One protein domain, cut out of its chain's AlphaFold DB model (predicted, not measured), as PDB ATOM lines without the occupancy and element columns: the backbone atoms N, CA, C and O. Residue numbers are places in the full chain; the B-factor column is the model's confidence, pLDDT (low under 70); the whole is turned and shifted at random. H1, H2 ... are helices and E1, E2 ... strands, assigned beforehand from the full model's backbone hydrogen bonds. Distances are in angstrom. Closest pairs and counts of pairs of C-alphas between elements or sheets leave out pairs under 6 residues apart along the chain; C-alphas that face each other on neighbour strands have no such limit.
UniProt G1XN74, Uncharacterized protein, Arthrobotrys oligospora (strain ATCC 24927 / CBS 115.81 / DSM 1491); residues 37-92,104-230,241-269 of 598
ATOM      1  N   ASN A  37     192.404 245.581 187.709       94.00
ATOM      2  CA  ASN A  37     191.236 245.786 186.846       94.00
ATOM      3  C   ASN A  37     190.729 247.237 186.851       94.00
ATOM      4  O   ASN A  37     189.640 247.491 186.334       94.00
ATOM      5  N   ALA A  38     191.493 248.178 187.410       89.62
ATOM      6  CA  ALA A  38     191.145 249.589 187.366       89.62
ATOM      7  C   ALA A  38     190.970 250.072 185.912       89.62
ATOM      8  O   ALA A  38     191.753 249.725 185.031       89.62
ATOM      9  N   GLU A  39     189.957 250.903 185.651       90.25
ATOM     10  CA  GLU A  39     189.687 251.408 184.294       90.25
ATOM     11  C   GLU A  39     190.820 252.289 183.748       90.25
ATOM     12  O   GLU A  39     191.071 252.297 182.542       90.25
ATOM     13  N   ASN A  40     191.506 253.037 184.620       93.31
ATOM     14  CA  ASN A  40     192.628 253.897 184.255       93.31
ATOM     15  C   ASN A  40     193.670 253.921 185.381       93.31
ATOM     16  O   ASN A  40     193.366 254.316 186.507       93.31
ATOM     17  N   ILE A  41     194.911 253.559 185.062       93.62
ATOM     18  CA  ILE A  41     196.056 253.604 185.975       93.62
ATOM     19  C   ILE A  41     197.009 254.686 185.480       93.62
ATOM     20  O   ILE A  41     197.404 254.676 184.317       93.62
ATOM     21  N   VAL A  42     197.406 255.615 186.352       93.00
ATOM     22  CA  VAL A  42     198.376 256.668 186.014       93.00
ATOM     23  C   VAL A  42     199.615 256.530 186.890       93.00
ATOM     24  O   VAL A  42     199.535 256.669 188.107       93.00
ATOM     25  N   LEU A  43     200.765 256.294 186.263       91.94
ATOM     26  CA  LEU A  43     202.070 256.205 186.912       91.94
ATOM     27  C   LEU A  43     202.799 257.540 186.779       91.94
ATOM     28  O   LEU A  43     203.127 257.963 185.670       91.94
ATOM     29  N   ARG A  44     203.067 258.212 187.899       89.00
ATOM     30  CA  ARG A  44     203.871 259.443 187.953       89.00
ATOM     31  C   ARG A  44     205.306 259.155 188.389       89.00
ATOM     32  O   ARG A  44     206.242 259.791 187.906       89.00
ATOM     33  N   TYR A  45     205.463 258.175 189.273       88.62
ATOM     34  CA  TYR A  45     206.734 257.743 189.845       88.62
ATOM     35  C   TYR A  45     206.830 256.214 189.875       88.62
ATOM     36  O   TYR A  45     205.814 255.520 189.861       88.62
ATOM     37  N   GLN A  46     208.045 255.674 190.031       91.19
ATOM     38  CA  GLN A  46     208.250 254.231 190.244       91.19
ATOM     39  C   GLN A  46     207.434 253.694 191.433       91.19
ATOM     40  O   GLN A  46     206.903 252.589 191.378       91.19
ATOM     41  N   ARG A  47     207.262 254.502 192.489       89.69
ATOM     42  CA  ARG A  47     206.459 254.133 193.662       89.69
ATOM     43  C   ARG A  47     204.991 253.856 193.316       89.69
ATOM     44  O   ARG A  47     204.381 253.005 193.951       89.69
ATOM     45  N   ASP A  48     204.428 254.544 192.324       91.00
ATOM     46  CA  ASP A  48     203.043 254.302 191.905       91.00
ATOM     47  C   ASP A  48     202.916 252.909 191.290       91.00
ATOM     48  O   ASP A  48     201.959 252.197 191.572       91.00
ATOM     49  N   PHE A  49     203.921 252.479 190.522       90.69
ATOM     50  CA  PHE A  49     203.978 251.114 190.007       90.69
ATOM     51  C   PHE A  49     204.102 250.105 191.154       90.69
ATOM     52  O   PHE A  49     203.329 249.147 191.217       90.69
ATOM     53  N   ASP A  50     205.030 250.345 192.086       90.38
ATOM     54  CA  ASP A  50     205.272 249.449 193.220       90.38
ATOM     55  C   ASP A  50     204.024 249.260 194.100       90.38
ATOM     56  O   ASP A  50     203.836 248.175 194.650       90.38
ATOM     57  N   ASN A  51     203.173 250.288 194.201       89.69
ATOM     58  CA  ASN A  51     201.962 250.286 195.021       89.69
ATOM     59  C   ASN A  51     200.703 249.812 194.277       89.69
ATOM     60  O   ASN A  51     199.877 249.123 194.866       89.69
ATOM     61  N   LEU A  52     200.515 250.219 193.016       87.69
ATOM     62  CA  LEU A  52     199.254 250.019 192.284       87.69
ATOM     63  C   LEU A  52     199.289 248.808 191.351       87.69
ATOM     64  O   LEU A  52     198.253 248.203 191.095       87.69
ATOM     65  N   VAL A  53     200.467 248.477 190.820       88.62
ATOM     66  CA  VAL A  53     200.613 247.549 189.686       88.62
ATOM     67  C   VAL A  53     201.426 246.310 190.050       88.62
ATOM     68  O   VAL A  53     201.258 245.252 189.441       88.62
ATOM     69  N   ARG A  54     202.326 246.402 191.033       91.12
ATOM     70  CA  ARG A  54     203.241 245.309 191.367       91.12
ATOM     71  C   ARG A  54     202.482 244.029 191.725       91.12
ATOM     72  O   ARG A  54     201.745 243.980 192.701       91.12
ATOM     73  N   GLY A  55     202.733 242.971 190.955       92.00
ATOM     74  CA  GLY A  55     202.066 241.672 191.096       92.00
ATOM     75  C   GLY A  55     200.961 241.420 190.067       92.00
ATOM     76  O   GLY A  55     200.502 240.285 189.961       92.00
ATOM     77  N   CYS A  56     200.574 242.423 189.275       95.69
ATOM     78  CA  CYS A  56     199.708 242.232 188.118       95.69
ATOM     79  C   CYS A  56     200.505 241.674 186.935       95.69
ATOM     80  O   CYS A  56     201.499 242.267 186.515       95.69
ATOM     81  N   THR A  57     200.047 240.556 186.374       96.88
ATOM     82  CA  THR A  57     200.526 240.048 185.077       96.88
ATOM     83  C   THR A  57     199.770 240.682 183.917       96.88
ATOM     84  O   THR A  57     200.346 240.955 182.867       96.88
ATOM     85  N   GLU A  58     198.490 240.984 184.117       96.94
ATOM     86  CA  GLU A  58     197.662 241.718 183.170       96.94
ATOM     87  C   GLU A  58     197.065 242.948 183.849       96.94
ATOM     88  O   GLU A  58     196.635 242.876 185.001       96.94
ATOM     89  N   LEU A  59     197.027 244.061 183.121       96.31
ATOM     90  CA  LEU A  59     196.339 245.278 183.525       96.31
ATOM     91  C   LEU A  59     195.065 245.450 182.701       96.31
ATOM     92  O   LEU A  59     195.108 245.483 181.471       96.31
ATOM     93  N   GLY A  60     193.933 245.556 183.384       94.88
ATOM     94  CA  GLY A  60     192.696 246.099 182.848       94.88
ATOM     95  C   GLY A  60     192.830 247.598 182.583       94.88
ATOM     96  O   GLY A  60     193.676 248.269 183.172       94.88
ATOM     97  N   GLY A  61     191.995 248.106 181.678       94.50
ATOM     98  CA  GLY A  61     191.912 249.539 181.424       94.50
ATOM     99  C   GLY A  61     193.136 250.147 180.734       94.50
ATOM    100  O   GLY A  61     193.958 249.456 180.128       94.50
ATOM    101  N   ASN A  62     193.220 251.476 180.784       96.19
ATOM    102  CA  ASN A  62     194.314 252.239 180.189       96.19
ATOM    103  C   ASN A  62     195.460 252.451 181.187       96.19
ATOM    104  O   ASN A  62     195.223 252.733 182.361       96.19
ATOM    105  N   LEU A  63     196.700 252.413 180.701       95.75
ATOM    106  CA  LEU A  63     197.895 252.763 181.465       95.75
ATOM    107  C   LEU A  63     198.472 254.086 180.951       95.75
ATOM    108  O   LEU A  63     198.952 254.166 179.828       95.75
ATOM    109  N   GLY A  64     198.446 255.128 181.776       94.56
ATOM    110  CA  GLY A  64     199.110 256.401 181.518       94.56
ATOM    111  C   GLY A  64     200.415 256.523 182.299       94.56
ATOM    112  O   GLY A  64     200.455 256.244 183.492       94.56
ATOM    113  N   ILE A  65     201.482 256.985 181.657       92.19
ATOM    114  CA  ILE A  65     202.777 257.255 182.283       92.19
ATOM    115  C   ILE A  65     203.086 258.746 182.139       92.19
ATOM    116  O   ILE A  65     203.236 259.266 181.034       92.19
ATOM    117  N   SER A  66     203.182 259.425 183.280       86.25
ATOM    118  CA  SER A  66     203.472 260.852 183.411       86.25
ATOM    119  C   SER A  66     204.822 261.055 184.076       86.25
ATOM    120  O   SER A  66     204.892 261.170 185.298       86.25
ATOM    121  N   ILE A  67     205.906 261.165 183.321       67.88
ATOM    122  CA  ILE A  67     207.215 261.302 183.965       67.88
ATOM    123  C   ILE A  67     207.480 262.736 184.432       67.88
ATOM    124  O   ILE A  67     207.818 263.637 183.666       67.88
ATOM    125  N   ALA A  68     207.377 262.945 185.740       64.94
ATOM    126  CA  ALA A  68     207.871 264.142 186.404       64.94
ATOM    127  C   ALA A  68     209.252 263.873 187.031       64.94
ATOM    128  O   ALA A  68     209.424 264.089 188.218       64.94
ATOM    129  N   PHE A  69     210.239 263.461 186.223       61.03
ATOM    130  CA  PHE A  69     211.693 263.497 186.515       61.03
ATOM    131  C   PHE A  69     212.456 262.200 186.898       61.03
ATOM    132  O   PHE A  69     213.669 262.315 187.022       61.03
ATOM    133  N   ASP A  70     211.864 260.995 186.920       72.56
ATOM    134  CA  ASP A  70     212.609 259.731 187.161       72.56
ATOM    135  C   ASP A  70     212.422 258.663 186.063       72.56
ATOM    136  O   ASP A  70     211.511 258.741 185.235       72.56
ATOM    137  N   SER A  71     213.300 257.650 186.067       85.00
ATOM    138  CA  SER A  71     213.119 256.419 185.286       85.00
ATOM    139  C   SER A  71     212.033 255.520 185.890       85.00
ATOM    140  O   SER A  71     211.895 255.430 187.109       85.00
ATOM    141  N   ILE A  72     211.260 254.852 185.032       89.69
ATOM    142  CA  ILE A  72     210.222 253.893 185.419       89.69
ATOM    143  C   ILE A  72     210.560 252.534 184.800       89.69
ATOM    144  O   ILE A  72     210.719 252.397 183.584       89.69
ATOM    145  N   TYR A  73     210.666 251.520 185.654       92.94
ATOM    146  CA  TYR A  73     210.902 250.130 185.291       92.94
ATOM    147  C   TYR A  73     209.658 249.295 185.601       92.94
ATOM    148  O   TYR A  73     209.327 249.039 186.760       92.94
ATOM    149  N   ILE A  74     208.980 248.856 184.543       93.62
ATOM    150  CA  ILE A  74     207.763 248.046 184.602       93.62
ATOM    151  C   ILE A  74     208.159 246.596 184.328       93.62
ATOM    152  O   ILE A  74     208.597 246.237 183.231       93.62
ATOM    153  N   SER A  75     208.013 245.749 185.347       94.81
ATOM    154  CA  SER A  75     208.313 244.314 185.274       94.81
ATOM    155  C   SER A  75     207.129 243.480 185.746       94.81
ATOM    156  O   SER A  75     206.332 243.927 186.564       94.81
ATOM    157  N   GLY A  76     206.977 242.273 185.209       95.00
ATOM    158  CA  GLY A  76     205.874 241.372 185.556       95.00
ATOM    159  C   GLY A  76     204.567 241.628 184.802       95.00
ATOM    160  O   GLY A  76     203.855 240.666 184.554       95.00
ATOM    161  N   VAL A  77     204.286 242.862 184.362       96.75
ATOM    162  CA  VAL A  77     203.138 243.151 183.482       96.75
ATOM    163  C   VAL A  77     203.448 242.665 182.068       96.75
ATOM    164  O   VAL A  77     204.359 243.181 181.421       96.75
ATOM    165  N   GLU A  78     202.692 241.680 181.596       97.25
ATOM    166  CA  GLU A  78     202.816 241.054 180.276       97.25
ATOM    167  C   GLU A  78     201.790 241.606 179.278       97.25
ATOM    168  O   GLU A  78     202.092 241.730 178.088       97.25
ATOM    169  N   ARG A  79     200.604 242.008 179.755       97.38
ATOM    170  CA  ARG A  79     199.517 242.513 178.906       97.38
ATOM    171  C   ARG A  79     198.823 243.742 179.484       97.38
ATOM    172  O   ARG A  79     198.511 243.780 180.672       97.38
ATOM    173  N   ILE A  80     198.497 244.697 178.619       97.38
ATOM    174  CA  ILE A  80     197.592 245.819 178.907       97.38
ATOM    175  C   ILE A  80     196.333 245.634 178.052       97.38
ATOM    176  O   ILE A  80     196.426 245.580 176.828       97.38
ATOM    177  N   ARG A  81     195.157 245.514 178.677       96.81
ATOM    178  CA  ARG A  81     193.863 245.290 177.999       96.81
ATOM    179  C   ARG A  81     193.200 246.576 177.479       96.81
ATOM    180  O   ARG A  81     192.065 246.540 177.015       96.81
ATOM    181  N   GLY A  82     193.892 247.707 177.565       96.38
ATOM    182  CA  GLY A  82     193.475 248.996 177.017       96.38
ATOM    183  C   GLY A  82     194.632 249.712 176.327       96.38
ATOM    184  O   GLY A  82     195.503 249.078 175.732       96.38
ATOM    185  N   ASN A  83     194.629 251.042 176.384       97.12
ATOM    186  CA  ASN A  83     195.651 251.871 175.750       97.12
ATOM    187  C   ASN A  83     196.854 252.103 176.679       97.12
ATOM    188  O   ASN A  83     196.697 252.181 177.898       97.12
ATOM    189  N   LEU A  84     198.037 252.288 176.097       96.62
ATOM    190  CA  LEU A  84     199.242 252.755 176.781       96.62
ATOM    191  C   LEU A  84     199.568 254.179 176.323       96.62
ATOM    192  O   LEU A  84     199.836 254.398 175.146       96.62
ATOM    193  N   PHE A  85     199.592 255.130 177.254       95.31
ATOM    194  CA  PHE A  85     199.941 256.526 176.996       95.31
ATOM    195  C   PHE A  85     201.224 256.901 177.736       95.31
ATOM    196  O   PHE A  85     201.343 256.656 178.934       95.31
ATOM    197  N   VAL A  86     202.160 257.563 177.064       93.06
ATOM    198  CA  VAL A  86     203.378 258.122 177.660       93.06
ATOM    199  C   VAL A  86     203.445 259.602 177.317       93.06
ATOM    200  O   VAL A  86     203.539 259.965 176.147       93.06
ATOM    201  N   LYS A  87     203.395 260.478 178.324       89.00
ATOM    202  CA  LYS A  87     203.372 261.924 178.084       89.00
ATOM    203  C   LYS A  87     204.140 262.710 179.135       89.00
ATOM    204  O   LYS A  87     203.975 262.487 180.335       89.00
ATOM    205  N   ASP A  88     204.935 263.684 178.690       82.62
ATOM    206  CA  ASP A  88     205.527 264.667 179.602       82.62
ATOM    207  C   ASP A  88     204.418 265.553 180.186       82.62
ATOM    208  O   ASP A  88     203.656 266.195 179.459       82.62
ATOM    209  N   GLY A  89     204.348 265.610 181.518       64.44
ATOM    210  CA  GLY A  89     203.477 266.541 182.228       64.44
ATOM    211  C   GLY A  89     201.983 266.271 182.059       64.44
ATOM    212  O   GLY A  89     201.244 267.190 181.705       64.44
ATOM    213  N   LEU A  90     201.496 265.072 182.414       53.75
ATOM    214  CA  LEU A  90     200.080 264.888 182.786       53.75
ATOM    215  C   LEU A  90     199.818 265.601 184.134       53.75
ATOM    216  O   LEU A  90     199.524 264.994 185.166       53.75
ATOM    217  N   SER A  91     200.024 266.914 184.153       46.34
ATOM    218  CA  SER A  91     199.664 267.805 185.244       46.34
ATOM    219  C   SER A  91     198.425 268.554 184.789       46.34
ATOM    220  O   SER A  91     198.496 269.447 183.944       46.34
ATOM    221  N   GLU A  92     197.276 268.177 185.340       46.28
ATOM    222  CA  GLU A  92     196.196 269.138 185.486       46.28
ATOM    223  C   GLU A  92     196.731 270.252 186.397       46.28
ATOM    224  O   GLU A  92     196.864 270.072 187.602       46.28
ATOM    225  N   GLN A 104     219.314 260.304 183.609       66.00
ATOM    226  CA  GLN A 104     218.600 259.320 182.776       66.00
ATOM    227  C   GLN A 104     217.084 259.180 182.996       66.00
ATOM    228  O   GLN A 104     216.603 258.490 183.894       66.00
ATOM    229  N   ARG A 105     216.309 259.747 182.061       76.88
ATOM    230  CA  ARG A 105     214.874 259.462 181.911       76.88
ATOM    231  C   ARG A 105     214.701 258.214 181.051       76.88
ATOM    232  O   ARG A 105     214.927 258.255 179.847       76.88
ATOM    233  N   ALA A 106     214.308 257.110 181.668       86.12
ATOM    234  CA  ALA A 106     214.122 255.842 180.973       86.12
ATOM    235  C   ALA A 106     212.759 255.250 181.301       86.12
ATOM    236  O   ALA A 106     212.408 255.160 182.475       86.12
ATOM    237  N   ILE A 107     212.025 254.797 180.289       89.88
ATOM    238  CA  ILE A 107     210.871 253.920 180.490       89.88
ATOM    239  C   ILE A 107     211.233 252.554 179.931       89.88
ATOM    240  O   ILE A 107     211.591 252.423 178.761       89.88
ATOM    241  N   LYS A 108     211.164 251.539 180.788       92.81
ATOM    242  CA  LYS A 108     211.550 250.171 180.450       92.81
ATOM    243  C   LYS A 108     210.417 249.210 180.740       92.81
ATOM    244  O   LYS A 108     209.952 249.134 181.876       92.81
ATOM    245  N   PHE A 109     210.057 248.422 179.735       94.31
ATOM    246  CA  PHE A 109     209.118 247.317 179.861       94.31
ATOM    247  C   PHE A 109     209.868 245.996 179.715       94.31
ATOM    248  O   PHE A 109     210.297 245.614 178.626       94.31
ATOM    249  N   ALA A 110     210.047 245.291 180.832       94.50
ATOM    250  CA  ALA A 110     210.818 244.051 180.855       94.50
ATOM    251  C   ALA A 110     210.011 242.829 180.393       94.50
ATOM    252  O   ALA A 110     210.560 241.919 179.769       94.50
ATOM    253  N   SER A 111     208.719 242.812 180.726       96.06
ATOM    254  CA  SER A 111     207.835 241.655 180.543       96.06
ATOM    255  C   SER A 111     206.702 241.892 179.553       96.06
ATOM    256  O   SER A 111     206.105 240.909 179.127       96.06
ATOM    257  N   LEU A 112     206.416 243.147 179.183       96.19
ATOM    258  CA  LEU A 112     205.278 243.475 178.327       96.19
ATOM    259  C   LEU A 112     205.457 242.823 176.957       96.19
ATOM    260  O   LEU A 112     206.519 242.949 176.352       96.19
ATOM    261  N   THR A 113     204.418 242.138 176.492       95.44
ATOM    262  CA  THR A 113     204.359 241.507 175.170       95.44
ATOM    263  C   THR A 113     203.086 241.852 174.410       95.44
ATOM    264  O   THR A 113     203.001 241.555 173.223       95.44
ATOM    265  N   LYS A 114     202.081 242.457 175.059       96.50
ATOM    266  CA  LYS A 114     200.819 242.792 174.395       96.50
ATOM    267  C   LYS A 114     200.146 244.054 174.938       96.50
ATOM    268  O   LYS A 114     200.027 244.238 176.149       96.50
ATOM    269  N   ILE A 115     199.637 244.883 174.035       96.94
ATOM    270  CA  ILE A 115     198.756 246.022 174.296       96.94
ATOM    271  C   ILE A 115     197.524 245.814 173.417       96.94
ATOM    272  O   ILE A 115     197.636 245.820 172.199       96.94
ATOM    273  N   ASP A 116     196.348 245.596 173.999       97.06
ATOM    274  CA  ASP A 116     195.138 245.343 173.204       97.06
ATOM    275  C   ASP A 116     194.613 246.622 172.518       97.06
ATOM    276  O   ASP A 116     193.939 246.531 171.494       97.06
ATOM    277  N   GLY A 117     194.914 247.804 173.071       96.31
ATOM    278  CA  GLY A 117     194.535 249.106 172.519       96.31
ATOM    279  C   GLY A 117     195.645 249.795 171.719       96.31
ATOM    280  O   GLY A 117     196.471 249.160 171.067       96.31
ATOM    281  N   ASN A 118     195.649 251.127 171.767       96.75
ATOM    282  CA  ASN A 118     196.662 251.972 171.139       96.75
ATOM    283  C   ASN A 118     197.866 252.184 172.061       96.75
ATOM    284  O   ASN A 118     197.737 252.181 173.286       96.75
ATOM    285  N   PHE A 119     199.015 252.452 171.456       96.00
ATOM    286  CA  PHE A 119     200.224 252.886 172.137       96.00
ATOM    287  C   PHE A 119     200.611 254.284 171.645       96.00
ATOM    288  O   PHE A 119     200.920 254.461 170.471       96.00
ATOM    289  N   ASP A 120     200.573 255.274 172.530       95.69
ATOM    290  CA  ASP A 120     200.806 256.683 172.208       95.69
ATOM    291  C   ASP A 120     201.912 257.257 173.100       95.69
ATOM    292  O   ASP A 120     201.850 257.165 174.330       95.69
ATOM    293  N   VAL A 121     202.927 257.852 172.481       93.75
ATOM    294  CA  VAL A 121     203.986 258.605 173.142       93.75
ATOM    295  C   VAL A 121     203.968 260.029 172.608       93.75
ATOM    296  O   VAL A 121     204.258 260.255 171.436       93.75
ATOM    297  N   SER A 122     203.696 261.007 173.472       93.62
ATOM    298  CA  SER A 122     203.607 262.408 173.063       93.62
ATOM    299  C   SER A 122     204.379 263.358 173.969       93.62
ATOM    300  O   SER A 122     204.381 263.229 175.194       93.62
ATOM    301  N   LYS A 123     205.042 264.361 173.379       89.81
ATOM    302  CA  LYS A 123     205.767 265.436 174.100       89.81
ATOM    303  C   LYS A 123     206.924 264.972 174.997       89.81
ATOM    304  O   LYS A 123     207.513 265.793 175.699       89.81
ATOM    305  N   PHE A 124     207.255 263.684 174.994       85.62
ATOM    306  CA  PHE A 124     208.256 263.087 175.871       85.62
ATOM    307  C   PHE A 124     209.654 263.623 175.550       85.62
ATOM    308  O   PHE A 124     210.126 263.503 174.422       85.62
ATOM    309  N   GLY A 125     210.322 264.240 176.524       81.88
ATOM    310  CA  GLY A 125     211.679 264.760 176.343       81.88
ATOM    311  C   GLY A 125     211.778 266.171 175.753       81.88
ATOM    312  O   GLY A 125     212.853 266.759 175.821       81.88
ATOM    313  N   LYS A 126     210.679 266.768 175.267       80.56
ATOM    314  CA  LYS A 126     210.686 268.053 174.527       80.56
ATOM    315  C   LYS A 126     211.272 269.234 175.315       80.56
ATOM    316  O   LYS A 126     211.731 270.212 174.737       80.56
ATOM    317  N   ASN A 127     211.254 269.150 176.646       73.25
ATOM    318  CA  ASN A 127     211.741 270.195 177.554       73.25
ATOM    319  C   ASN A 127     213.076 269.849 178.232       73.25
ATOM    320  O   ASN A 127     213.434 270.482 179.232       73.25
ATOM    321  N   VAL A 128     213.781 268.814 177.769       67.69
ATOM    322  CA  VAL A 128     215.078 268.418 178.325       67.69
ATOM    323  C   VAL A 128     216.174 269.249 177.645       67.69
ATOM    324  O   VAL A 128     216.313 269.187 176.428       67.69
ATOM    325  N   PRO A 129     216.948 270.062 178.390       66.25
ATOM    326  CA  PRO A 129     218.098 270.763 177.821       66.25
ATOM    327  C   PRO A 129     219.111 269.772 177.230       66.25
ATOM    328  O   PRO A 129     219.354 268.734 177.834       66.25
ATOM    329  N   TYR A 130     219.765 270.129 176.122       60.16
ATOM    330  CA  TYR A 130     220.720 269.289 175.371       60.16
ATOM    331  C   TYR A 130     221.911 268.703 176.168       60.16
ATOM    332  O   TYR A 130     222.668 267.903 175.633       60.16
ATOM    333  N   ASN A 131     222.098 269.066 177.440       60.59
ATOM    334  CA  ASN A 131     223.212 268.598 178.276       60.59
ATOM    335  C   ASN A 131     222.888 267.345 179.111       60.59
ATOM    336  O   ASN A 131     223.674 266.980 179.986       60.59
ATOM    337  N   TYR A 132     221.730 266.717 178.910       63.69
ATOM    338  CA  TYR A 132     221.320 265.546 179.684       63.69
ATOM    339  C   TYR A 132     221.342 264.284 178.837       63.69
ATOM    340  O   TYR A 132     221.127 264.333 177.635       63.69
ATOM    341  N   SER A 133     221.582 263.146 179.493       70.31
ATOM    342  CA  SER A 133     221.409 261.834 178.874       70.31
ATOM    343  C   SER A 133     220.012 261.744 178.276       70.31
ATOM    344  O   SER A 133     219.024 261.937 178.997       70.31
ATOM    345  N   ASP A 134     219.961 261.457 176.987       75.06
ATOM    346  CA  ASP A 134     218.728 261.511 176.234       75.06
ATOM    347  C   ASP A 134     217.663 260.555 176.787       75.06
ATOM    348  O   ASP A 134     217.978 259.449 177.254       75.06
ATOM    349  N   PRO A 135     216.390 260.967 176.747       81.56
ATOM    350  CA  PRO A 135     215.304 260.112 177.165       81.56
ATOM    351  C   PRO A 135     215.176 258.922 176.204       81.56
ATOM    352  O   PRO A 135     215.209 259.095 174.984       81.56
ATOM    353  N   TYR A 136     215.005 257.716 176.751       86.69
ATOM    354  CA  TYR A 136     214.806 256.505 175.948       86.69
ATOM    355  C   TYR A 136     213.639 255.658 176.452       86.69
ATOM    356  O   TYR A 136     213.288 255.648 177.637       86.69
ATOM    357  N   LEU A 137     213.048 254.930 175.511       89.12
ATOM    358  CA  LEU A 137     211.927 254.026 175.715       89.12
ATOM    359  C   LEU A 137     212.305 252.662 175.140       89.12
ATOM    360  O   LEU A 137     212.690 252.560 173.972       89.12
ATOM    361  N   ASP A 138     212.248 251.637 175.984       90.31
ATOM    362  CA  ASP A 138     212.790 250.318 175.667       90.31
ATOM    363  C   ASP A 138     211.824 249.196 176.053       90.31
ATOM    364  O   ASP A 138     211.360 249.100 177.197       90.31
ATOM    365  N   PHE A 139     211.559 248.326 175.083       91.00
ATOM    366  CA  PHE A 139     210.805 247.093 175.251       91.00
ATOM    367  C   PHE A 139     211.764 245.913 175.123       91.00
ATOM    368  O   PHE A 139     212.334 245.647 174.065       91.00
ATOM    369  N   PHE A 140     211.951 245.161 176.208       91.25
ATOM    370  CA  PHE A 140     212.923 244.063 176.202       91.25
ATOM    371  C   PHE A 140     212.444 242.888 175.336       91.25
ATOM    372  O   PHE A 140     213.266 242.129 174.806       91.25
ATOM    373  N   ARG A 141     211.124 242.774 175.150       90.25
ATOM    374  CA  ARG A 141     210.436 241.776 174.326       90.25
ATOM    375  C   ARG A 141     209.604 242.461 173.234       90.25
ATOM    376  O   ARG A 141     209.187 243.593 173.455       90.25
ATOM    377  N   PRO A 142     209.353 241.788 172.095       89.75
ATOM    378  CA  PRO A 142     208.348 242.223 171.129       89.75
ATOM    379  C   PRO A 142     206.972 242.419 171.778       89.75
ATOM    380  O   PRO A 142     206.558 241.585 172.582       89.75
ATOM    381  N   VAL A 143     206.290 243.510 171.428       92.19
ATOM    382  CA  VAL A 143     204.983 243.918 171.952       92.19
ATOM    383  C   VAL A 143     203.977 244.041 170.824       92.19
ATOM    384  O   VAL A 143     204.035 244.997 170.052       92.19
ATOM    385  N   ASP A 144     203.028 243.115 170.753       93.88
ATOM    386  CA  ASP A 144     201.896 243.225 169.835       93.88
ATOM    387  C   ASP A 144     200.970 244.354 170.291       93.88
ATOM    388  O   ASP A 144     200.520 244.368 171.439       93.88
ATOM    389  N   VAL A 145     200.672 245.294 169.399       94.69
ATOM    390  CA  VAL A 145     199.750 246.405 169.645       94.69
ATOM    391  C   VAL A 145     198.509 246.180 168.791       94.69
ATOM    392  O   VAL A 145     198.574 246.222 167.569       94.69
ATOM    393  N   GLY A 146     197.370 245.922 169.430       93.62
ATOM    394  CA  GLY A 146     196.112 245.631 168.742       93.62
ATOM    395  C   GLY A 146     195.579 246.813 167.930       93.62
ATOM    396  O   GLY A 146     194.878 246.602 166.946       93.62
ATOM    397  N   GLY A 147     195.918 248.042 168.330       95.00
ATOM    398  CA  GLY A 147     195.564 249.266 167.619       95.00
ATOM    399  C   GLY A 147     196.752 249.935 166.927       95.00
ATOM    400  O   GLY A 147     197.569 249.310 166.248       95.00
ATOM    401  N   ARG A 148     196.829 251.256 167.096       95.44
ATOM    402  CA  ARG A 148     197.830 252.119 166.464       95.44
ATOM    403  C   ARG A 148     198.995 252.398 167.402       95.44
ATOM    404  O   ARG A 148     198.801 252.552 168.609       95.44
ATOM    405  N   VAL A 149     200.183 252.531 166.826       94.94
ATOM    406  CA  VAL A 149     201.367 253.075 167.493       94.94
ATOM    407  C   VAL A 149     201.561 254.510 167.020       94.94
ATOM    408  O   VAL A 149     201.669 254.745 165.822       94.94
ATOM    409  N   SER A 150     201.613 255.462 167.943       95.25
ATOM    410  CA  SER A 150     201.840 256.877 167.658       95.25
ATOM    411  C   SER A 150     202.982 257.391 168.524       95.25
ATOM    412  O   SER A 150     202.913 257.298 169.746       95.25
ATOM    413  N   ILE A 151     204.041 257.923 167.919       93.69
ATOM    414  CA  ILE A 151     205.109 258.623 168.642       93.69
ATOM    415  C   ILE A 151     205.270 259.996 168.026       93.69
ATOM    416  O   ILE A 151     205.751 260.112 166.898       93.69
ATOM    417  N   HIS A 152     204.890 261.036 168.763       94.31
ATOM    418  CA  HIS A 152     204.949 262.383 168.229       94.31
ATOM    419  C   HIS A 152     205.392 263.465 169.204       94.31
ATOM    420  O   HIS A 152     205.284 263.335 170.424       94.31
ATOM    421  N   ASP A 153     205.894 264.576 168.663       92.19
ATOM    422  CA  ASP A 153     206.366 265.719 169.450       92.19
ATOM    423  C   ASP A 153     207.453 265.356 170.485       92.19
ATOM    424  O   ASP A 153     207.588 266.040 171.505       92.19
ATOM    425  N   THR A 154     208.202 264.267 170.299       89.56
ATOM    426  CA  THR A 154     209.183 263.806 171.294       89.56
ATOM    427  C   THR A 154     210.595 264.313 171.004       89.56
ATOM    428  O   THR A 154     210.914 264.767 169.907       89.56
ATOM    429  N   SER A 155     211.471 264.221 172.001       86.31
ATOM    430  CA  SER A 155     212.928 264.336 171.835       86.31
ATOM    431  C   SER A 155     213.616 263.056 172.310       86.31
ATOM    432  O   SER A 155     214.605 263.096 173.036       86.31
ATOM    433  N   LEU A 156     213.017 261.910 171.974       83.25
ATOM    434  CA  LEU A 156     213.598 260.589 172.196       83.25
ATOM    435  C   LEU A 156     214.817 260.423 171.290       83.25
ATOM    436  O   LEU A 156     214.667 260.514 170.077       83.25
ATOM    437  N   SER A 157     215.999 260.132 171.837       72.62
ATOM    438  CA  SER A 157     217.164 259.854 170.982       72.62
ATOM    439  C   SER A 157     217.163 258.427 170.453       72.62
ATOM    440  O   SER A 157     217.503 258.186 169.297       72.62
ATOM    441  N   LEU A 158     216.753 257.479 171.295       73.44
ATOM    442  CA  LEU A 158     216.723 256.064 170.983       73.44
ATOM    443  C   LEU A 158     215.392 255.475 171.426       73.44
ATOM    444  O   LEU A 158     215.063 255.451 172.616       73.44
ATOM    445  N   VAL A 159     214.656 254.939 170.457       72.44
ATOM    446  CA  VAL A 159     213.497 254.098 170.740       72.44
ATOM    447  C   VAL A 159     213.823 252.680 170.314       72.44
ATOM    448  O   VAL A 159     213.857 252.354 169.126       72.44
ATOM    449  N   SER A 160     214.089 251.837 171.307       77.50
ATOM    450  CA  SER A 160     214.209 250.392 171.129       77.50
ATOM    451  C   SER A 160     212.804 249.809 171.248       77.50
ATOM    452  O   SER A 160     212.412 249.201 172.247       77.50
ATOM    453  N   LEU A 161     211.991 250.097 170.234       76.62
ATOM    454  CA  LEU A 161     210.674 249.501 170.109       76.62
ATOM    455  C   LEU A 161     210.845 248.136 169.477       76.62
ATOM    456  O   LEU A 161     211.228 248.000 168.316       76.62
ATOM    457  N   LYS A 162     210.527 247.110 170.242       83.69
ATOM    458  CA  LYS A 162     210.215 245.812 169.680       83.69
ATOM    459  C   LYS A 162     208.701 245.789 169.579       83.69
ATOM    460  O   LYS A 162     208.042 245.374 170.519       83.69
ATOM    461  N   ILE A 163     208.138 246.365 168.526       82.12
ATOM    462  CA  ILE A 163     206.696 246.237 168.271       82.12
ATOM    463  C   ILE A 163     206.515 244.925 167.527       82.12
ATOM    464  O   ILE A 163     207.340 244.602 166.691       82.12
ATOM    465  N   GLY A 164     205.512 244.148 167.900       83.62
ATOM    466  CA  GLY A 164     205.117 242.921 167.239       83.62
ATOM    467  C   GLY A 164     204.286 243.241 165.996       83.62
ATOM    468  O   GLY A 164     204.786 243.812 165.033       83.62
ATOM    469  N   THR A 165     202.991 242.964 166.045       87.62
ATOM    470  CA  THR A 165     202.021 243.444 165.045       87.62
ATOM    471  C   THR A 165     201.418 244.797 165.435       87.62
ATOM    472  O   THR A 165     201.201 245.028 166.626       87.62
ATOM    473  N   CYS A 166     201.077 245.658 164.468       91.75
ATOM    474  CA  CYS A 166     200.178 246.798 164.689       91.75
ATOM    475  C   CYS A 166     199.455 247.232 163.405       91.75
ATOM    476  O   CYS A 166     199.961 247.068 162.299       91.75
ATOM    477  N   GLU A 167     198.267 247.828 163.531       92.88
ATOM    478  CA  GLU A 167     197.504 248.254 162.348       92.88
ATOM    479  C   GLU A 167     198.207 249.398 161.600       92.88
ATOM    480  O   GLU A 167     198.255 249.429 160.372       92.88
ATOM    481  N   LYS A 168     198.739 250.360 162.353       94.06
ATOM    482  CA  LYS A 168     199.370 251.566 161.822       94.06
ATOM    483  C   LYS A 168     200.416 252.075 162.799       94.06
ATOM    484  O   LYS A 168     200.150 252.146 164.001       94.06
ATOM    485  N   ALA A 169     201.571 252.461 162.276       93.75
ATOM    486  CA  ALA A 169     202.633 253.105 163.030       93.75
ATOM    487  C   ALA A 169     202.883 254.514 162.478       93.75
ATOM    488  O   ALA A 169     203.301 254.671 161.332       93.75
ATOM    489  N   THR A 170     202.644 255.529 163.301       94.31
ATOM    490  CA  THR A 170     202.871 256.937 162.966       94.31
ATOM    491  C   THR A 170     203.973 257.496 163.858       94.31
ATOM    492  O   THR A 170     203.890 257.438 165.084       94.31
ATOM    493  N   PHE A 171     205.001 258.070 163.242       92.69
ATOM    494  CA  PHE A 171     206.067 258.784 163.933       92.69
ATOM    495  C   PHE A 171     206.115 260.209 163.397       92.69
ATOM    496  O   PHE A 171     206.449 260.393 162.222       92.69
ATOM    497  N   SER A 172     205.793 261.209 164.230       93.50
ATOM    498  CA  SER A 172     205.770 262.597 163.767       93.50
ATOM    499  C   SER A 172     206.375 263.680 164.646       93.50
ATOM    500  O   SER A 172     206.333 263.621 165.864       93.50
ATOM    501  N   ASP A 173     206.924 264.725 164.030       90.88
ATOM    502  CA  ASP A 173     207.377 265.934 164.742       90.88
ATOM    503  C   ASP A 173     208.399 265.654 165.861       90.88
ATOM    504  O   ASP A 173     208.472 266.368 166.866       90.88
ATOM    505  N   ASN A 174     209.180 264.580 165.715       87.50
ATOM    506  CA  ASN A 174     210.177 264.189 166.701       87.50
ATOM    507  C   ASN A 174     211.535 264.833 166.401       87.50
ATOM    508  O   ASN A 174     211.918 265.029 165.246       87.50
ATOM    509  N   ILE A 175     212.288 265.140 167.455       84.38
ATOM    510  CA  ILE A 175     213.609 265.765 167.373       84.38
ATOM    511  C   ILE A 175     214.680 264.754 167.757       84.38
ATOM    512  O   ILE A 175     214.677 264.254 168.879       84.38
ATOM    513  N   GLY A 176     215.607 264.473 166.837       75.88
ATOM    514  CA  GLY A 176     216.722 263.555 167.089       75.88
ATOM    515  C   GLY A 176     216.315 262.083 167.168       75.88
ATOM    516  O   GLY A 176     217.088 261.266 167.660       75.88
ATOM    517  N   LEU A 177     215.118 261.742 166.682       76.62
ATOM    518  CA  LEU A 177     214.574 260.395 166.775       76.62
ATOM    519  C   LEU A 177     215.376 259.413 165.923       76.62
ATOM    520  O   LEU A 177     215.274 259.421 164.696       76.62
ATOM    521  N   THR A 178     216.129 258.532 166.580       72.12
ATOM    522  CA  THR A 178     216.704 257.350 165.937       72.12
ATOM    523  C   THR A 178     215.830 256.151 166.252       72.12
ATOM    524  O   THR A 178     215.756 255.679 167.394       72.12
ATOM    525  N   ILE A 179     215.164 255.634 165.224       70.56
ATOM    526  CA  ILE A 179     214.307 254.468 165.358       70.56
ATOM    527  C   ILE A 179     215.096 253.230 164.924       70.56
ATOM    528  O   ILE A 179     215.216 252.922 163.739       70.56
ATOM    529  N   ARG A 180     215.620 252.483 165.903       66.75
ATOM    530  CA  ARG A 180     216.205 251.155 165.664       66.75
ATOM    531  C   ARG A 180     215.164 250.086 165.976       66.75
ATOM    532  O   ARG A 180     215.158 249.512 167.064       66.75
ATOM    533  N   LEU A 181     214.310 249.777 165.006       64.94
ATOM    534  CA  LEU A 181     213.347 248.677 165.114       64.94
ATOM    535  C   LEU A 181     214.063 247.365 164.795       64.94
ATOM    536  O   LEU A 181     213.820 246.713 163.787       64.94
ATOM    537  N   SER A 182     214.999 246.990 165.665       58.84
ATOM    538  CA  SER A 182     215.791 245.758 165.534       58.84
ATOM    539  C   SER A 182     214.967 244.471 165.692       58.84
ATOM    540  O   SER A 182     215.533 243.384 165.640       58.84
ATOM    541  N   SER A 183     213.647 244.580 165.876       49.09
ATOM    542  CA  SER A 183     212.714 243.455 165.837       49.09
ATOM    543  C   SER A 183     211.261 243.930 165.681       49.09
ATOM    544  O   SER A 183     210.468 243.781 166.610       49.09
ATOM    545  N   LEU A 184     210.918 244.537 164.543       55.12
ATOM    546  CA  LEU A 184     209.525 244.557 164.080       55.12
ATOM    547  C   LEU A 184     209.244 243.245 163.332       55.12
ATOM    548  O   LEU A 184     209.796 243.074 162.246       55.12
ATOM    549  N   PRO A 185     208.434 242.306 163.844       53.53
ATOM    550  CA  PRO A 185     207.932 241.206 163.046       53.53
ATOM    551  C   PRO A 185     206.738 241.645 162.183       53.53
ATOM    552  O   PRO A 185     205.749 242.155 162.689       53.53
ATOM    553  N   LEU A 186     206.855 241.374 160.881       59.62
ATOM    554  CA  LEU A 186     205.845 240.914 159.905       59.62
ATOM    555  C   LEU A 186     204.445 241.564 159.790       59.62
ATOM    556  O   LEU A 186     203.719 241.156 158.892       59.62
ATOM    557  N   GLY A 187     204.030 242.528 160.613       72.69
ATOM    558  CA  GLY A 187     202.613 242.918 160.669       72.69
ATOM    559  C   GLY A 187     202.334 244.391 160.917       72.69
ATOM    560  O   GLY A 187     201.404 244.687 161.659       72.69
ATOM    561  N   VAL A 188     203.140 245.303 160.365       85.38
ATOM    562  CA  VAL A 188     202.769 246.727 160.279       85.38
ATOM    563  C   VAL A 188     202.108 246.957 158.929       85.38
ATOM    564  O   VAL A 188     202.775 246.862 157.900       85.38
ATOM    565  N   ASN A 189     200.817 247.282 158.920       89.62
ATOM    566  CA  ASN A 189     200.103 247.446 157.650       89.62
ATOM    567  C   ASN A 189     200.396 248.807 157.011       89.62
ATOM    568  O   ASN A 189     200.497 248.906 155.790       89.62
ATOM    569  N   GLU A 190     200.545 249.849 157.831       92.81
ATOM    570  CA  GLU A 190     200.697 251.242 157.404       92.81
ATOM    571  C   GLU A 190     201.781 251.945 158.226       92.81
ATOM    572  O   GLU A 190     201.765 251.885 159.461       92.81
ATOM    573  N   LEU A 191     202.718 252.609 157.549       92.75
ATOM    574  CA  LEU A 191     203.826 253.327 158.178       92.75
ATOM    575  C   LEU A 191     203.841 254.788 157.728       92.75
ATOM    576  O   LEU A 191     204.017 255.076 156.546       92.75
ATOM    577  N   GLU A 192     203.738 255.709 158.684       94.12
ATOM    578  CA  GLU A 192     203.812 257.152 158.449       94.12
ATOM    579  C   GLU A 192     204.985 257.777 159.206       94.12
ATOM    580  O   GLU A 192     205.091 257.663 160.428       94.12
ATOM    581  N   LEU A 193     205.849 258.479 158.477       91.19
ATOM    582  CA  LEU A 193     207.040 259.153 158.985       91.19
ATOM    583  C   LEU A 193     207.053 260.603 158.483       91.19
ATOM    584  O   LEU A 193     207.514 260.857 157.377       91.19
ATOM    585  N   TYR A 194     206.583 261.575 159.262       91.00
ATOM    586  CA  TYR A 194     206.550 262.986 158.830       91.00
ATOM    587  C   TYR A 194     206.955 263.939 159.951       91.00
ATOM    588  O   TYR A 194     206.947 263.552 161.103       91.00
ATOM    589  N   GLY A 195     207.364 265.178 159.693       85.12
ATOM    590  CA  GLY A 195     207.655 266.114 160.800       85.12
ATOM    591  C   GLY A 195     209.000 265.881 161.518       85.12
ATOM    592  O   GLY A 195     209.453 266.721 162.290       85.12
ATOM    593  N   ASN A 196     209.657 264.736 161.306       83.44
ATOM    594  CA  ASN A 196     210.813 264.335 162.107       83.44
ATOM    595  C   ASN A 196     212.092 265.057 161.663       83.44
ATOM    596  O   ASN A 196     212.427 265.075 160.477       83.44
ATOM    597  N   THR A 197     212.831 265.591 162.636       78.56
ATOM    598  CA  THR A 197     214.159 266.181 162.437       78.56
ATOM    599  C   THR A 197     215.236 265.197 162.873       78.56
ATOM    600  O   THR A 197     215.165 264.585 163.941       78.56
ATOM    601  N   PHE A 198     216.258 265.048 162.037       68.31
ATOM    602  CA  PHE A 198     217.343 264.105 162.277       68.31
ATOM    603  C   PHE A 198     218.547 264.839 162.842       68.31
ATOM    604  O   PHE A 198     219.036 265.793 162.239       68.31
ATOM    605  N   SER A 199     219.031 264.370 163.989       60.53
ATOM    606  CA  SER A 199     220.337 264.761 164.503       60.53
ATOM    607  C   SER A 199     221.328 263.681 164.086       60.53
ATOM    608  O   SER A 199     221.236 262.544 164.543       60.53
ATOM    609  N   LEU A 200     222.242 264.012 163.174       55.34
ATOM    610  CA  LEU A 200     223.391 263.161 162.882       55.34
ATOM    611  C   LEU A 200     224.370 263.312 164.048       55.34
ATOM    612  O   LEU A 200     225.082 264.311 164.140       55.34
ATOM    613  N   ALA A 201     224.395 262.330 164.949       54.31
ATOM    614  CA  ALA A 201     225.532 262.184 165.844       54.31
ATOM    615  C   ALA A 201     226.750 261.838 164.975       54.31
ATOM    616  O   ALA A 201     226.737 260.843 164.255       54.31
ATOM    617  N   VAL A 202     227.773 262.694 165.015       50.75
ATOM    618  CA  VAL A 202     228.932 262.706 164.100       50.75
ATOM    619  C   VAL A 202     229.731 261.389 164.110       50.75
ATOM    620  O   VAL A 202     230.466 261.112 163.167       50.75
ATOM    621  N   ASP A 203     229.522 260.536 165.116       48.59
ATOM    622  CA  ASP A 203     230.368 259.369 165.372       48.59
ATOM    623  C   ASP A 203     229.731 258.007 165.030       48.59
ATOM    624  O   ASP A 203     230.446 257.006 164.994       48.59
ATOM    625  N   GLU A 204     228.427 257.921 164.730       53.78
ATOM    626  CA  GLU A 204     227.790 256.650 164.346       53.78
ATOM    627  C   GLU A 204     226.925 256.771 163.082       53.78
ATOM    628  O   GLU A 204     225.862 257.389 163.044       53.78
ATOM    629  N   VAL A 205     227.395 256.091 162.039       51.34
ATOM    630  CA  VAL A 205     226.761 255.912 160.732       51.34
ATOM    631  C   VAL A 205     225.562 254.971 160.887       51.34
ATOM    632  O   VAL A 205     225.693 253.753 160.766       51.34
ATOM    633  N   VAL A 206     224.394 255.512 161.231       54.62
ATOM    634  CA  VAL A 206     223.207 254.700 161.541       54.62
ATOM    635  C   VAL A 206     222.063 255.084 160.614       54.62
ATOM    636  O   VAL A 206     221.711 256.264 160.554       54.62
ATOM    637  N   PRO A 207     221.455 254.113 159.905       53.34
ATOM    638  CA  PRO A 207     220.224 254.359 159.187       53.34
ATOM    639  C   PRO A 207     219.153 254.899 160.121       53.34
ATOM    640  O   PRO A 207     218.842 254.294 161.146       53.34
ATOM    641  N   VAL A 208     218.603 256.048 159.747       70.88
ATOM    642  CA  VAL A 208     217.608 256.765 160.548       70.88
ATOM    643  C   VAL A 208     216.335 255.931 160.715       70.88
ATOM    644  O   VAL A 208     215.791 255.859 161.819       70.88
ATOM    645  N   TYR A 209     215.903 255.257 159.644       83.44
ATOM    646  CA  TYR A 209     214.790 254.315 159.672       83.44
ATOM    647  C   TYR A 209     215.205 252.977 159.067       83.44
ATOM    648  O   TYR A 209     215.311 252.825 157.848       83.44
ATOM    649  N   TYR A 210     215.447 251.999 159.937       86.06
ATOM    650  CA  TYR A 210     215.890 250.666 159.549       86.06
ATOM    651  C   TYR A 210     214.902 249.598 160.003       86.06
ATOM    652  O   TYR A 210     214.690 249.411 161.201       86.06
ATOM    653  N   PHE A 211     214.347 248.878 159.030       86.88
ATOM    654  CA  PHE A 211     213.369 247.812 159.243       86.88
ATOM    655  C   PHE A 211     213.902 246.495 158.648       86.88
ATOM    656  O   PHE A 211     213.542 246.132 157.527       86.88
ATOM    657  N   PRO A 212     214.805 245.785 159.353       86.81
ATOM    658  CA  PRO A 212     215.500 244.609 158.823       86.81
ATOM    659  C   PRO A 212     214.601 243.404 158.540       86.81
ATOM    660  O   PRO A 212     215.006 242.526 157.781       86.81
ATOM    661  N   ASP A 213     213.433 243.338 159.177       86.38
ATOM    662  CA  ASP A 213     212.626 242.118 159.268       86.38
ATOM    663  C   ASP A 213     211.242 242.223 158.614       86.38
ATOM    664  O   ASP A 213     210.519 241.230 158.573       86.38
ATOM    665  N   ILE A 214     210.882 243.386 158.057       88.00
ATOM    666  CA  ILE A 214     209.636 243.545 157.300       88.00
ATOM    667  C   ILE A 214     209.852 243.007 155.887       88.00
ATOM    668  O   ILE A 214     210.652 243.565 155.136       88.00
ATOM    669  N   SER A 215     209.138 241.934 155.541       92.44
ATOM    670  CA  SER A 215     209.144 241.356 154.193       92.44
ATOM    671  C   SER A 215     207.940 241.747 153.346       92.44
ATOM    672  O   SER A 215     208.057 241.847 152.131       92.44
ATOM    673  N   GLU A 216     206.791 242.007 153.962       93.06
ATOM    674  CA  GLU A 216     205.568 242.410 153.267       93.06
ATOM    675  C   GLU A 216     204.831 243.477 154.096       93.06
ATOM    676  O   GLU A 216     204.962 243.514 155.323       93.06
ATOM    677  N   MET A 217     204.087 244.359 153.424       92.38
ATOM    678  CA  MET A 217     203.182 245.341 154.034       92.38
ATOM    679  C   MET A 217     201.860 245.390 153.265       92.38
ATOM    680  O   MET A 217     201.860 245.300 152.039       92.38
ATOM    681  N   ASP A 218     200.752 245.608 153.974       92.50
ATOM    682  CA  ASP A 218     199.400 245.513 153.403       92.50
ATOM    683  C   ASP A 218     198.839 246.825 152.838       92.50
ATOM    684  O   ASP A 218     197.840 246.795 152.118       92.50
ATOM    685  N   LYS A 219     199.421 247.987 153.172       94.12
ATOM    686  CA  LYS A 219     198.914 249.297 152.722       94.12
ATOM    687  C   LYS A 219     200.001 250.180 152.123       94.12
ATOM    688  O   LYS A 219     200.248 250.124 150.921       94.12
ATOM    689  N   GLU A 220     200.615 251.050 152.919       95.88
ATOM    690  CA  GLU A 220     201.508 252.073 152.385       95.88
ATOM    691  C   GLU A 220     202.615 252.500 153.347       95.88
ATOM    692  O   GLU A 220     202.497 252.391 154.571       95.88
ATOM    693  N   ILE A 221     203.687 253.014 152.748       95.94
ATOM    694  CA  ILE A 221     204.713 253.812 153.412       95.94
ATOM    695  C   ILE A 221     204.530 255.257 152.958       95.94
ATOM    696  O   ILE A 221     204.671 255.555 151.771       95.94
ATOM    697  N   TYR A 222     204.270 256.150 153.908       96.12
ATOM    698  CA  TYR A 222     204.303 257.593 153.711       96.12
ATOM    699  C   TYR A 222     205.477 258.180 154.490       96.12
ATOM    700  O   TYR A 222     205.545 258.060 155.713       96.12
ATOM    701  N   MET A 223     206.401 258.838 153.797       93.44
ATOM    702  CA  MET A 223     207.538 259.508 154.417       93.44
ATOM    703  C   MET A 223     207.683 260.936 153.894       93.44
ATOM    704  O   MET A 223     207.799 261.153 152.693       93.44
ATOM    705  N   GLU A 224     207.761 261.903 154.801       91.44
ATOM    706  CA  GLU A 224     208.079 263.300 154.516       91.44
ATOM    707  C   GLU A 224     209.126 263.794 155.520       91.44
ATOM    708  O   GLU A 224     208.835 264.096 156.677       91.44
ATOM    709  N   ALA A 225     210.385 263.834 155.090       79.50
ATOM    710  CA  ALA A 225     211.473 264.280 155.950       79.50
ATOM    711  C   ALA A 225     211.391 265.796 156.174       79.50
ATOM    712  O   ALA A 225     211.525 266.573 155.232       79.50
ATOM    713  N   SER A 226     211.244 266.234 157.423       65.94
ATOM    714  CA  SER A 226     211.261 267.658 157.750       65.94
ATOM    715  C   SER A 226     212.687 268.160 157.761       65.94
ATOM    716  O   SER A 226     213.441 267.871 158.685       65.94
ATOM    717  N   SER A 227     213.056 268.870 156.692       58.66
ATOM    718  CA  SER A 227     214.285 269.653 156.559       58.66
ATOM    719  C   SER A 227     215.478 269.062 157.318       58.66
ATOM    720  O   SER A 227     215.786 269.449 158.446       58.66
ATOM    721  N   LEU A 228     216.210 268.154 156.679       55.72
ATOM    722  CA  LEU A 228     217.587 267.903 157.091       55.72
ATOM    723  C   LEU A 228     218.377 269.197 156.951       55.72
ATOM    724  O   LEU A 228     218.836 269.526 155.855       55.72
ATOM    725  N   SER A 229     218.532 269.909 158.062       52.00
ATOM    726  CA  SER A 229     219.610 270.868 158.239       52.00
ATOM    727  C   SER A 229     220.891 270.058 158.404       52.00
ATOM    728  O   SER A 229     221.421 269.910 159.500       52.00
ATOM    729  N   LEU A 230     221.359 269.483 157.295       53.78
ATOM    730  CA  LEU A 230     222.754 269.094 157.138       53.78
ATOM    731  C   LEU A 230     223.520 270.415 157.152       53.78
ATOM    732  O   LEU A 230     223.737 271.000 156.096       53.78
ATOM    733  N   TYR A 241     223.679 256.973 155.233       56.56
ATOM    734  CA  TYR A 241     222.429 256.280 155.630       56.56
ATOM    735  C   TYR A 241     221.316 257.154 156.234       56.56
ATOM    736  O   TYR A 241     220.418 256.636 156.893       56.56
ATOM    737  N   ALA A 242     221.282 258.468 156.020       65.12
ATOM    738  CA  ALA A 242     220.095 259.221 156.435       65.12
ATOM    739  C   ALA A 242     218.923 258.886 155.487       65.12
ATOM    740  O   ALA A 242     218.808 259.480 154.427       65.12
ATOM    741  N   GLY A 243     218.068 257.914 155.807       82.75
ATOM    742  CA  GLY A 243     217.027 257.473 154.876       82.75
ATOM    743  C   GLY A 243     216.181 256.307 155.368       82.75
ATOM    744  O   GLY A 243     216.251 255.919 156.536       82.75
ATOM    745  N   LEU A 244     215.370 255.775 154.453       89.75
ATOM    746  CA  LEU A 244     214.550 254.583 154.655       89.75
ATOM    747  C   LEU A 244     215.295 253.355 154.130       89.75
ATOM    748  O   LEU A 244     215.626 253.307 152.948       89.75
ATOM    749  N   ARG A 245     215.515 252.344 154.976       91.75
ATOM    750  CA  ARG A 245     216.135 251.076 154.573       91.75
ATOM    751  C   ARG A 245     215.315 249.879 155.048       91.75
ATOM    752  O   ARG A 245     215.179 249.655 156.252       91.75
ATOM    753  N   MET A 246     214.827 249.083 154.099       93.00
ATOM    754  CA  MET A 246     214.036 247.873 154.358       93.00
ATOM    755  C   MET A 246     214.590 246.703 153.526       93.00
ATOM    756  O   MET A 246     214.098 246.422 152.435       93.00
ATOM    757  N   PRO A 247     215.660 246.028 153.989       93.69
ATOM    758  CA  PRO A 247     216.420 245.086 153.167       93.69
ATOM    759  C   PRO A 247     215.666 243.804 152.811       93.69
ATOM    760  O   PRO A 247     216.060 243.141 151.863       93.69
ATOM    761  N   LYS A 248     214.623 243.439 153.563       94.25
ATOM    762  CA  LYS A 248     213.815 242.242 153.302       94.25
ATOM    763  C   LYS A 248     212.475 242.539 152.636       94.25
ATOM    764  O   LYS A 248     211.789 241.579 152.321       94.25
ATOM    765  N   LEU A 249     212.100 243.805 152.431       96.06
ATOM    766  CA  LEU A 249     210.787 244.151 151.885       96.06
ATOM    767  C   LEU A 249     210.687 243.659 150.438       96.06
ATOM    768  O   LEU A 249     211.393 244.169 149.579       96.06
ATOM    769  N   GLU A 250     209.801 242.699 150.188       97.31
ATOM    770  CA  GLU A 250     209.538 242.080 148.887       97.31
ATOM    771  C   GLU A 250     208.265 242.632 148.236       97.31
ATOM    772  O   GLU A 250     208.196 242.743 147.006       97.31
ATOM    773  N   ARG A 251     207.249 242.982 149.039       97.12
ATOM    774  CA  ARG A 251     205.940 243.429 148.540       97.12
ATOM    775  C   ARG A 251     205.322 244.533 149.382       97.12
ATOM    776  O   ARG A 251     205.330 244.469 150.607       97.12
ATOM    777  N   ILE A 252     204.730 245.514 148.709       97.00
ATOM    778  CA  ILE A 252     203.922 246.567 149.331       97.00
ATOM    779  C   ILE A 252     202.973 247.182 148.297       97.00
ATOM    780  O   ILE A 252     203.333 247.242 147.128       97.00
ATOM    781  N   PRO A 253     201.779 247.674 148.653       97.12
ATOM    782  CA  PRO A 253     200.965 248.386 147.680       97.12
ATOM    783  C   PRO A 253     201.542 249.732 147.268       97.12
ATOM    784  O   PRO A 253     201.705 249.971 146.074       97.12
ATOM    785  N   LYS A 254     201.873 250.613 148.216       97.62
ATOM    786  CA  LYS A 254     202.224 251.998 147.889       97.62
ATOM    787  C   LYS A 254     203.399 252.535 148.699       97.62
ATOM    788  O   LYS A 254     203.510 252.311 149.900       97.62
ATOM    789  N   ILE A 255     204.266 253.284 148.027       98.00
ATOM    790  CA  ILE A 255     205.403 253.983 148.626       98.00
ATOM    791  C   ILE A 255     205.356 255.437 148.167       98.00
ATOM    792  O   ILE A 255     205.462 255.718 146.975       98.00
ATOM    793  N   TYR A 256     205.237 256.358 149.116       97.88
ATOM    794  CA  TYR A 256     205.371 257.792 148.893       97.88
ATOM    795  C   TYR A 256     206.484 258.337 149.784       97.88
ATOM    796  O   TYR A 256     206.380 258.307 151.010       97.88
ATOM    797  N   VAL A 257     207.555 258.838 149.173       96.38
ATOM    798  CA  VAL A 257     208.697 259.408 149.894       96.38
ATOM    799  C   VAL A 257     208.996 260.804 149.376       96.38
ATOM    800  O   VAL A 257     209.276 260.993 148.193       96.38
ATOM    801  N   LYS A 258     209.005 261.777 150.284       94.69
ATOM    802  CA  LYS A 258     209.305 263.177 150.016       94.69
ATOM    803  C   LYS A 258     210.478 263.667 150.865       94.69
ATOM    804  O   LYS A 258     210.541 263.422 152.070       94.69
ATOM    805  N   GLU A 259     211.411 264.368 150.223       90.81
ATOM    806  CA  GLU A 259     212.557 265.054 150.853       90.81
ATOM    807  C   GLU A 259     213.554 264.149 151.607       90.81
ATOM    808  O   GLU A 259     214.444 264.640 152.312       90.81
ATOM    809  N   ALA A 260     213.468 262.828 151.424       88.06
ATOM    810  CA  ALA A 260     214.391 261.878 152.034       88.06
ATOM    811  C   ALA A 260     215.784 261.904 151.363       88.06
ATOM    812  O   ALA A 260     215.893 262.159 150.156       88.06
ATOM    813  N   PRO A 261     216.872 261.624 152.102       87.06
ATOM    814  CA  PRO A 261     218.202 261.538 151.493       87.06
ATOM    815  C   PRO A 261     218.487 260.235 150.769       87.06
ATOM    816  O   PRO A 261     219.161 260.279 149.747       87.06
ATOM    817  N   SER A 262     217.966 259.108 151.247       88.69
ATOM    818  CA  SER A 262     218.053 257.824 150.552       88.69
ATOM    819  C   SER A 262     216.831 256.942 150.811       88.69
ATOM    820  O   SER A 262     216.125 257.094 151.813       88.69
ATOM    821  N   VAL A 263     216.579 256.029 149.870       93.44
ATOM    822  CA  VAL A 263     215.579 254.959 149.959       93.44
ATOM    823  C   VAL A 263     216.246 253.681 149.450       93.44
ATOM    824  O   VAL A 263     216.644 253.616 148.291       93.44
ATOM    825  N   GLU A 264     216.402 252.688 150.322       94.25
ATOM    826  CA  GLU A 264     217.093 251.424 150.050       94.25
ATOM    827  C   GLU A 264     216.142 250.240 150.244       94.25
ATOM    828  O   GLU A 264     215.855 249.823 151.371       94.25
ATOM    829  N   LEU A 265     215.684 249.684 149.123       96.44
ATOM    830  CA  LEU A 265     214.743 248.564 149.064       96.44
ATOM    831  C   LEU A 265     215.311 247.476 148.132       96.44
ATOM    832  O   LEU A 265     214.780 247.266 147.048       96.44
ATOM    833  N   PRO A 266     216.436 246.830 148.484       96.44
ATOM    834  CA  PRO A 266     217.172 245.969 147.555       96.44
ATOM    835  C   PRO A 266     216.356 244.772 147.052       96.44
ATOM    836  O   PRO A 266     216.489 244.414 145.887       96.44
ATOM    837  N   ASN A 267     215.490 244.210 147.897       97.56
ATOM    838  CA  ASN A 267     214.735 242.992 147.599       97.56
ATOM    839  C   ASN A 267     213.280 243.267 147.180       97.56
ATOM    840  O   ASN A 267     212.488 242.326 147.106       97.56
ATOM    841  N   ILE A 268     212.896 244.530 146.941       98.44
ATOM    842  CA  ILE A 268     211.515 244.847 146.554       98.44
ATOM    843  C   ILE A 268     211.225 244.242 145.190       98.44
ATOM    844  O   ILE A 268     211.916 244.548 144.230       98.44
ATOM    845  N   GLN A 269     210.195 243.402 145.104       98.38
ATOM    846  CA  GLN A 269     209.810 242.717 143.870       98.38
ATOM    847  C   GLN A 269     208.526 243.278 143.275       98.38
ATOM    848  O   GLN A 269     208.408 243.388 142.055       98.38
TER     849      GLN A 269
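This is residues 37 to 92, 104 to 230 and 241 to 269 of the 598 residues of an uncharacterized protein of Arthrobotrys oligospora (strain ATCC 24927 / CBS 115.81 / DSM 1491) (UniProt G1XN74). The chain winds in stacked turns, with little regular structure: sixteen strands and one helix, mostly strand, hold 77 of 212 printed residues. The parallel sheet E1 E2 E4 E6 E8 E10 E12 E13 E15 makes one wall; parallel sheets E3 E5 E7 E9 E11 and E14 E16 stand opposite; H1 caps one end. It is compact: radius of gyration of the C-alphas 17.1 A, spans 50 by 38 by 28 A.

Find E1, residues 40 to 43, H1, 46 to 52, and E2, 62 to 65: a strand-helix-strand unit, one helix between parallel neighbour strands, crossover right-handed. Within hydrogen-bond range are N 41 and O 62, 2.8 A, and every O i to N i+4 pair of H1. H1 only grazes the two larger sheets.

Start at C-alpha 40, (192.628, 253.897, 184.255); E12, residues 187 to 194, is 20.5 A from first to last C-alpha and ends at C-alpha 194, (206.550, 262.986, 158.830).

The printed part has two cuts: C-alpha 92 to C-alpha 104 is 24.6 A across the one, and C-alpha 230 to C-alpha 241 is 12.9 A across the other. Printed residues under pLDDT 70: 37.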